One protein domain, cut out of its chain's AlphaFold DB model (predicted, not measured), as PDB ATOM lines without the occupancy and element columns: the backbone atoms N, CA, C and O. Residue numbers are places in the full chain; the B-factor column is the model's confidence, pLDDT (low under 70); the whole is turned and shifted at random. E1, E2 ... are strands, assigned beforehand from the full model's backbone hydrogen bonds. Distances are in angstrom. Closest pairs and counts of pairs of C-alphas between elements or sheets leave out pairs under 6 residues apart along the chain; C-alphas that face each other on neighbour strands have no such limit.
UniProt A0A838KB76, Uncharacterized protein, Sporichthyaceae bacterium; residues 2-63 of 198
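AT A GLANCE: This is residues 2 to 63 of the 198 residues of an uncharacterized protein of Sporichthyaceae bacterium (UniProt A0A838KB76). Little of this domain is regular structure: E1, E2 and E5 make a small antiparallel sheet in that order, the hairpin E3 and E4 makes a bent arm whose residues 20 to 25 stick out, and the unnamed residues 36 to 63 wind out from the end of E5 and fold back, with the C-alphas of Thr 2 and Ala 63 8.7 A apart. The 62 printed residues include five named strands, E1 to E5 along the chain, and no named helix: all strand, with 22 residues named. It is only just loose, close to compact, with radius of gyration of the C-alphas 12.8 A and spans 43 by 25 by 14 A.

HOW THE PARTS SIT: Start at E1, residues 2 to 5, an antiparallel hairpin with E2, residues 10 to 15; N 3 and O 12 are 2.9 A apart. E2 runs on into E3, residues 18 to 20, at 80 degrees. E3 forms an antiparallel hairpin with E4, residues 25 to 27; N 27 and O 18 are 2.8 A apart. E4 runs on into E5, residues 30 to 35, at 93 degrees. E5 is antiparallel to E2; N 11 and O 34 are 2.8 A apart.

IN THESE COORDINATES: Find C-alpha 2 at (-39.490, 40.474, 4.702), where E1 begins. E2 spans 16.6 A; E5 spans 16.8 A to C-alpha 35 at (-33.790, 52.439, 3.855).

THE WHOLE: The two farthest C-alphas, of Ala 22 and Arg 47, are 43.2 A apart. The printed part has no cut, and no printed residue is under 70 in pLDDT.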
ATOM      1  N   THR A   2     -39.792  39.062   4.989       90.88
ATOM      2  CA  THR A   2     -39.490  40.474   4.702       90.88
ATOM      3  C   THR A   2     -40.601  41.348   5.269       90.88
ATOM      4  O   THR A   2     -41.769  41.059   5.031       90.88
ATOM      5  N   VAL A   3     -40.236  42.401   5.998       91.06
ATOM      6  CA  VAL A   3     -41.168  43.354   6.615       91.06
ATOM      7  C   VAL A   3     -40.903  44.741   6.042       91.06
ATOM      8  O   VAL A   3     -39.763  45.202   6.044       91.06
ATOM      9  N   PHE A   4     -41.950  45.393   5.535       91.00
ATOM     10  CA  PHE A   4     -41.901  46.769   5.045       91.00
ATOM     11  C   PHE A   4     -42.498  47.692   6.107       91.00
ATOM     12  O   PHE A   4     -43.706  47.662   6.323       91.00
ATOM     13  N   ASP A   5     -41.672  48.531   6.726       92.50
ATOM     14  CA  ASP A   5     -42.118  49.609   7.605       92.50
ATOM     15  C   ASP A   5     -42.040  50.923   6.821       92.50
ATOM     16  O   ASP A   5     -40.998  51.577   6.727       92.50
ATOM     17  N   ARG A   6     -43.141  51.257   6.145       89.81
ATOM     18  CA  ARG A   6     -43.192  52.420   5.249       89.81
ATOM     19  C   ARG A   6     -43.228  53.733   6.016       89.81
ATOM     20  O   ARG A   6     -42.633  54.694   5.539       89.81
ATOM     21  N   ASP A   7     -43.855  53.744   7.187       93.81
ATOM     22  CA  ASP A   7     -43.978  54.934   8.027       93.81
ATOM     23  C   ASP A   7     -42.616  55.333   8.595       93.81
ATOM     24  O   ASP A   7     -42.265  56.511   8.625       93.81
ATOM     25  N   ARG A   8     -41.789  54.344   8.961       94.38
ATOM     26  CA  ARG A   8     -40.397  54.575   9.370       94.38
ATOM     27  C   ARG A   8     -39.397  54.554   8.213       94.38
ATOM     28  O   ARG A   8     -38.208  54.806   8.420       94.38
ATOM     29  N   GLY A   9     -39.854  54.265   6.998       94.75
ATOM     30  CA  GLY A   9     -39.063  54.369   5.777       94.75
ATOM     31  C   GLY A   9     -37.982  53.296   5.611       94.75
ATOM     32  O   GLY A   9     -36.919  53.604   5.067       94.75
ATOM     33  N   TYR A  10     -38.207  52.051   6.043       94.19
ATOM     34  CA  TYR A  10     -37.252  50.955   5.837       94.19
ATOM     35  C   TYR A  10     -37.905  49.598   5.544       94.19
ATOM     36  O   TYR A  10     -39.092  49.363   5.753       94.19
ATOM     37  N   VAL A  11     -37.088  48.674   5.045       93.81
ATOM     38  CA  VAL A  11     -37.428  47.271   4.810       93.81
ATOM     39  C   VAL A  11     -36.419  46.406   5.537       93.81
ATOM     40  O   VAL A  11     -35.216  46.628   5.407       93.81
ATOM     41  N   THR A  12     -36.894  45.392   6.250       92.88
ATOM     42  CA  THR A  12     -36.038  44.390   6.887       92.88
ATOM     43  C   THR A  12     -36.273  43.032   6.244       92.88
ATOM     44  O   THR A  12     -37.375  42.489   6.304       92.88
ATOM     45  N   ALA A  13     -35.233  42.467   5.634       93.00
ATOM     46  CA  ALA A  13     -35.220  41.093   5.149       93.00
ATOM     47  C   ALA A  13     -34.504  40.203   6.173       93.00
ATOM     48  O   ALA A  13     -33.345  40.445   6.493       93.00
ATOM     49  N   LEU A  14     -35.203  39.195   6.693       92.25
ATOM     50  CA  LEU A  14     -34.765  38.322   7.781       92.25
ATOM     51  C   LEU A  14     -34.465  36.903   7.270       92.25
ATOM     52  O   LEU A  14     -35.326  36.265   6.645       92.25
ATOM     53  N   THR A  15     -33.276  36.390   7.605       89.62
ATOM     54  CA  THR A  15     -32.865  34.992   7.386       89.62
ATOM     55  C   THR A  15     -33.309  34.113   8.543       89.62
ATOM     56  O   THR A  15     -33.018  34.422   9.697       89.62
ATOM     57  N   GLY A  16     -33.935  32.971   8.230       90.25
ATOM     58  CA  GLY A  16     -34.337  31.985   9.239       90.25
ATOM     59  C   GLY A  16     -35.247  32.588  10.302       90.25
ATOM     60  O   GLY A  16     -35.029  32.340  11.480       90.25
ATOM     61  N   ALA A  17     -36.170  33.455   9.878       92.31
ATOM     62  CA  ALA A  17     -37.148  34.039  10.778       92.31
ATOM     63  C   ALA A  17     -38.135  32.961  11.227       92.31
ATOM     64  O   ALA A  17     -38.728  32.315  10.361       92.31
ATOM     65  N   ASP A  18     -38.305  32.806  12.534       94.12
ATOM     66  CA  ASP A  18     -39.161  31.785  13.133       94.12
ATOM     67  C   ASP A  18     -39.890  32.335  14.362       94.12
ATOM     68  O   ASP A  18     -39.340  33.177  15.084       94.12
ATOM     69  N   TYR A  19     -41.131  31.896  14.567       92.50
ATOM     70  CA  TYR A  19     -41.951  32.306  15.704       92.50
ATOM     71  C   TYR A  19     -41.971  31.197  16.742       92.50
ATOM     72  O   TYR A  19     -42.446  30.100  16.467       92.50
ATOM     73  N   ASP A  20     -41.505  31.515  17.944       93.81
ATOM     74  CA  ASP A  20     -41.620  30.645  19.103       93.81
ATOM     75  C   ASP A  20     -42.937  30.969  19.831       93.81
ATOM     76  O   ASP A  20     -43.019  32.008  20.501       93.81
ATOM     77  N   PRO A  21     -43.980  30.121  19.715       93.81
ATOM     78  CA  PRO A  21     -45.261  30.369  20.365       93.81
ATOM     79  C   PRO A  21     -45.194  30.222  21.887       93.81
ATOM     80  O   PRO A  21     -45.998  30.846  22.574       93.81
ATOM     81  N   ALA A  22     -44.251  29.440  22.423       95.25
ATOM     82  CA  ALA A  22     -44.107  29.254  23.864       95.25
ATOM     83  C   ALA A  22     -43.496  30.497  24.524       95.25
ATOM     84  O   ALA A  22     -43.909  30.889  25.614       95.25
ATOM     85  N   ALA A  23     -42.547  31.145  23.846       94.06
ATOM     86  CA  ALA A  23     -41.936  32.390  24.310       94.06
ATOM     87  C   ALA A  23     -42.634  33.662  23.794       94.06
ATOM     88  O   ALA A  23     -42.250  34.765  24.185       94.06
ATOM     89  N   GLY A  24     -43.613  33.537  22.890       95.50
ATOM     90  CA  GLY A  24     -44.320  34.671  22.291       95.50
ATOM     91  C   GLY A  24     -43.406  35.629  21.520       95.50
ATOM     92  O   GLY A  24     -43.634  36.840  21.535       95.50
ATOM     93  N   ARG A  25     -42.338  35.126  20.880       94.50
ATOM     94  CA  ARG A  25     -41.312  35.969  20.237       94.50
ATOM     95  C   ARG A  25     -40.879  35.456  18.871       94.50
ATOM     96  O   ARG A  25     -40.809  34.255  18.628       94.50
ATOM     97  N   TRP A  26     -40.488  36.390  18.010       92.50
ATOM     98  CA  TRP A  26     -39.800  36.084  16.760       92.50
ATOM     99  C   TRP A  26     -38.288  36.042  16.969       92.50
ATOM    100  O   TRP A  26     -37.721  36.872  17.680       92.50
ATOM    101  N   THR A  27     -37.628  35.107  16.293       93.69
ATOM    102  CA  THR A  27     -36.168  35.057  16.169       93.69
ATOM    103  C   THR A  27     -35.769  35.116  14.699       93.69
ATOM    104  O   THR A  27     -36.577  34.831  13.822       93.69
ATOM    105  N   ALA A  28     -34.534  35.529  14.416       94.06
ATOM    106  CA  ALA A  28     -33.929  35.465  13.089       94.06
ATOM    107  C   ALA A  28     -32.413  35.295  13.230       94.06
ATOM    108  O   ALA A  28     -31.808  35.820  14.163       94.06
ATOM    109  N   ARG A  29     -31.786  34.592  12.285       92.69
ATOM    110  CA  ARG A  29     -30.330  34.348  12.284       92.69
ATOM    111  C   ARG A  29     -29.527  35.454  11.602       92.69
ATOM    112  O   ARG A  29     -28.307  35.493  11.708       92.69
ATOM    113  N   GLY A  30     -30.195  36.332  10.864       90.38
ATOM    114  CA  GLY A  30     -29.563  37.440  10.163       90.38
ATOM    115  C   GLY A  30     -30.594  38.398   9.592       90.38
ATOM    116  O   GLY A  30     -31.763  38.038   9.427       90.38
ATOM    117  N   ALA A  31     -30.147  39.610   9.286       90.12
ATOM    118  CA  ALA A  31     -30.991  40.650   8.733       90.12
ATOM    119  C   ALA A  31     -30.230  41.501   7.712       90.12
ATOM    120  O   ALA A  31     -29.022  41.724   7.827       90.12
ATOM    121  N   THR A  32     -30.972  42.020   6.744       91.06
ATOM    122  CA  THR A  32     -30.572  43.168   5.934       91.06
ATOM    123  C   THR A  32     -31.613  44.260   6.092       91.06
ATOM    124  O   THR A  32     -32.807  43.987   5.956       91.06
ATOM    125  N   VAL A  33     -31.161  45.489   6.351       91.00
ATOM    126  CA  VAL A  33     -32.028  46.669   6.409       91.00
ATOM    127  C   VAL A  33     -31.758  47.545   5.190       91.00
ATOM    128  O   VAL A  33     -30.633  47.995   4.979       91.00
ATOM    129  N   THR A  34     -32.798  47.807   4.402       92.44
ATOM    130  CA  THR A  34     -32.771  48.800   3.321       92.44
ATOM    131  C   THR A  34     -33.593  50.005   3.742       92.44
ATOM    132  O   THR A  34     -34.766  49.862   4.075       92.44
ATOM    133  N   TYR A  35     -33.030  51.205   3.651       93.88
ATOM    134  CA  TYR A  35     -33.790  52.439   3.855       93.88
ATOM    135  C   TYR A  35     -34.459  52.877   2.548       93.88
ATOM    136  O   TYR A  35     -33.795  53.020   1.526       93.88
ATOM    137  N   LEU A  36     -35.770  53.110   2.566       92.75
ATOM    138  CA  LEU A  36     -36.583  53.347   1.365       92.75
ATOM    139  C   LEU A  36     -36.265  54.666   0.646       92.75
ATOM    140  O   LEU A  36     -36.499  54.769  -0.551       92.75
ATOM    141  N   ALA A  37     -35.710  55.652   1.357       93.94
ATOM    142  CA  ALA A  37     -35.257  56.922   0.782       93.94
ATOM    143  C   ALA A  37     -33.832  56.862   0.188       93.94
ATOM    144  O   ALA A  37     -33.302  57.885  -0.228       93.94
ATOM    145  N   SER A  38     -33.193  55.691   0.207       93.81
ATOM    146  CA  SER A  38     -31.842  55.474  -0.321       93.81
ATOM    147  C   SER A  38     -31.887  54.757  -1.671       93.81
ATOM    148  O   SER A  38     -32.893  54.137  -2.017       93.81
ATOM    149  N   ASN A  39     -30.766  54.716  -2.384       92.25
ATOM    150  CA  ASN A  39     -30.603  53.887  -3.581       92.25
ATOM    151  C   ASN A  39     -30.586  52.371  -3.287       92.25
ATOM    152  O   ASN A  39     -30.541  51.549  -4.203       92.25
ATOM    153  N   GLY A  40     -30.613  51.996  -2.003       91.94
ATOM    154  CA  GLY A  40     -30.712  50.624  -1.524       91.94
ATOM    155  C   GLY A  40     -29.499  49.742  -1.824       91.94
ATOM    156  O   GLY A  40     -29.571  48.533  -1.607       91.94
ATOM    157  N   LEU A  41     -28.392  50.317  -2.307       93.50
ATOM    158  CA  LEU A  41     -27.140  49.594  -2.497       93.50
ATOM    159  C   LEU A  41     -26.453  49.377  -1.153       93.50
ATOM    160  O   LEU A  41     -26.425  50.259  -0.294       93.50
ATOM    161  N   HIS A  42     -25.842  48.209  -0.990       94.75
ATOM    162  CA  HIS A  42     -25.065  47.900   0.202       94.75
ATOM    163  C   HIS A  42     -23.804  48.768   0.283       94.75
ATOM    164  O   HIS A  42     -23.159  49.024  -0.735       94.75
ATOM    165  N   VAL A  43     -23.392  49.173   1.487       94.81
ATOM    166  CA  VAL A  43     -22.213  50.044   1.692       94.81
ATOM    167  C   VAL A  43     -20.927  49.513   1.048       94.81
ATOM    168  O   VAL A  43     -20.166  50.277   0.463       94.81
ATOM    169  N   ARG A  44     -20.722  48.189   1.055       95.00
ATOM    170  CA  ARG A  44     -19.566  47.527   0.412       95.00
ATOM    171  C   ARG A  44     -19.523  47.657  -1.118       95.00
ATOM    172  O   ARG A  44     -18.505  47.319  -1.705       95.00
ATOM    173  N   THR A  45     -20.585  48.143  -1.765       93.44
ATOM    174  CA  THR A  45     -20.534  48.483  -3.198       93.44
ATOM    175  C   THR A  45     -19.703  49.741  -3.466       93.44
ATOM    176  O   THR A  45     -19.347  49.988  -4.614       93.44
ATOM    177  N   GLY A  46     -19.438  50.564  -2.440       93.56
ATOM    178  CA  GLY A  46     -18.806  51.879  -2.582       93.56
ATOM    179  C   GLY A  46     -19.716  52.949  -3.200       93.56
ATOM    180  O   GLY A  46     -19.255  54.052  -3.462       93.56
ATOM    181  N   ARG A  47     -20.997  52.634  -3.450       93.50
ATOM    182  CA  ARG A  47     -21.960  53.516  -4.142       93.50
ATOM    183  C   ARG A  47     -23.270  53.712  -3.384       93.50
ATOM    184  O   ARG A  47     -24.226  54.249  -3.931       93.50
ATOM    185  N   SER A  48     -23.339  53.234  -2.147       94.12
ATOM    186  CA  SER A  48     -24.493  53.478  -1.288       94.12
ATOM    187  C   SER A  48     -24.569  54.958  -0.925       94.12
ATOM    188  O   SER A  48     -23.575  55.529  -0.484       94.12
ATOM    189  N   ASP A  49     -25.744  55.561  -1.061       95.25
ATOM    190  CA  ASP A  49     -26.035  56.925  -0.599       95.25
ATOM    191  C   ASP A  49     -26.505  56.964   0.870       95.25
ATOM    192  O   ASP A  49     -26.736  58.032   1.436       95.25
ATOM    193  N   ASN A  50     -26.612  55.805   1.526       94.81
ATOM    194  CA  ASN A  50     -26.968  55.703   2.933       94.81
ATOM    195  C   ASN A  50     -26.118  54.638   3.632       94.81
ATOM    196  O   ASN A  50     -26.320  53.435   3.474       94.81
ATOM    197  N   ARG A  51     -25.215  55.093   4.510       93.62
ATOM    198  CA  ARG A  51     -24.298  54.251   5.305       93.62
ATOM    199  C   ARG A  51     -24.972  53.170   6.159       93.62
ATOM    200  O   ARG A  51     -24.298  52.283   6.672       93.62
ATOM    201  N   ARG A  52     -26.289  53.262   6.358       92.50
ATOM    202  CA  ARG A  52     -27.067  52.289   7.128       92.50
ATOM    203  C   ARG A  52     -27.550  51.104   6.288       92.50
ATOM    204  O   ARG A  52     -28.062  50.158   6.872       92.50
ATOM    205  N   ASN A  53     -27.379  51.124   4.962       92.56
ATOM    206  CA  ASN A  53     -27.658  49.982   4.083       92.56
ATOM    207  C   ASN A  53     -26.584  48.895   4.261       92.56
ATOM    208  O   ASN A  53     -25.718  48.675   3.407       92.56
ATOM    209  N   ASN A  54     -26.621  48.243   5.415       86.94
ATOM    210  CA  ASN A  54     -25.776  47.123   5.781       86.94
ATOM    211  C   ASN A  54     -26.643  45.875   6.014       86.94
ATOM    212  O   ASN A  54     -27.853  45.950   6.241       86.94
ATOM    213  N   GLY A  55     -26.039  44.700   5.886       85.19
ATOM    214  CA  GLY A  55     -26.761  43.456   6.102       85.19
ATOM    215  C   GLY A  55     -25.968  42.226   5.714       85.19
ATOM    216  O   GLY A  55     -24.936  42.304   5.047       85.19
ATOM    217  N   THR A  56     -26.471  41.066   6.121       83.69
ATOM    218  CA  THR A  56     -25.774  39.788   5.927       83.69
ATOM    219  C   THR A  56     -26.104  39.107   4.597       83.69
ATOM    220  O   THR A  56     -25.387  38.201   4.181       83.69
ATOM    221  N   HIS A  57     -27.122  39.565   3.855       90.44
ATOM    222  CA  HIS A  57     -27.539  38.954   2.580       90.44
ATOM    223  C   HIS A  57     -26.703  39.383   1.365       90.44
ATOM    224  O   HIS A  57     -27.259  39.654   0.296       90.44
ATOM    225  N   ARG A  58     -25.376  39.466   1.511       93.62
ATOM    226  CA  ARG A  58     -24.441  39.648   0.381       93.62
ATOM    227  C   ARG A  58     -24.754  40.871  -0.498       93.62
ATOM    228  O   ARG A  58     -24.423  40.911  -1.676       93.62
ATOM    229  N   GLY A  59     -25.378  41.888   0.093       93.25
ATOM    230  CA  GLY A  59     -25.746  43.138  -0.568       93.25
ATOM    231  C   GLY A  59     -27.112  43.179  -1.245       93.25
ATOM    232  O   GLY A  59     -27.400  44.154  -1.930       93.25
ATOM    233  N   ASN A  60     -27.964  42.171  -1.035       93.94
ATOM    234  CA  ASN A  60     -29.358  42.241  -1.464       93.94
ATOM    235  C   ASN A  60     -30.060  43.491  -0.928       93.94
ATOM    236  O   ASN A  60     -29.875  43.872   0.225       93.94
ATOM    237  N   ASN A  61     -30.952  44.045  -1.742       92.56
ATOM    238  CA  ASN A  61     -31.860  45.098  -1.331       92.56
ATOM    239  C   ASN A  61     -33.212  44.476  -0.942       92.56
ATOM    240  O   ASN A  61     -33.922  43.953  -1.798       92.56
ATOM    241  N   GLY A  62     -33.602  44.564   0.334       91.94
ATOM    242  CA  GLY A  62     -34.874  44.024   0.829       91.94
ATOM    243  C   GLY A  62     -36.106  44.504   0.051       91.94
ATOM    244  O   GLY A  62     -37.052  43.736  -0.117       91.94
ATOM    245  N   ALA A  63     -36.071  45.727  -0.491       91.31
ATOM    246  CA  ALA A  63     -37.166  46.304  -1.267       91.31
ATOM    247  C   ALA A  63     -37.376  45.631  -2.635       91.31
ATOM    248  O   ALA A  63     -38.476  45.687  -3.169       91.31
TER     249      ALA A  63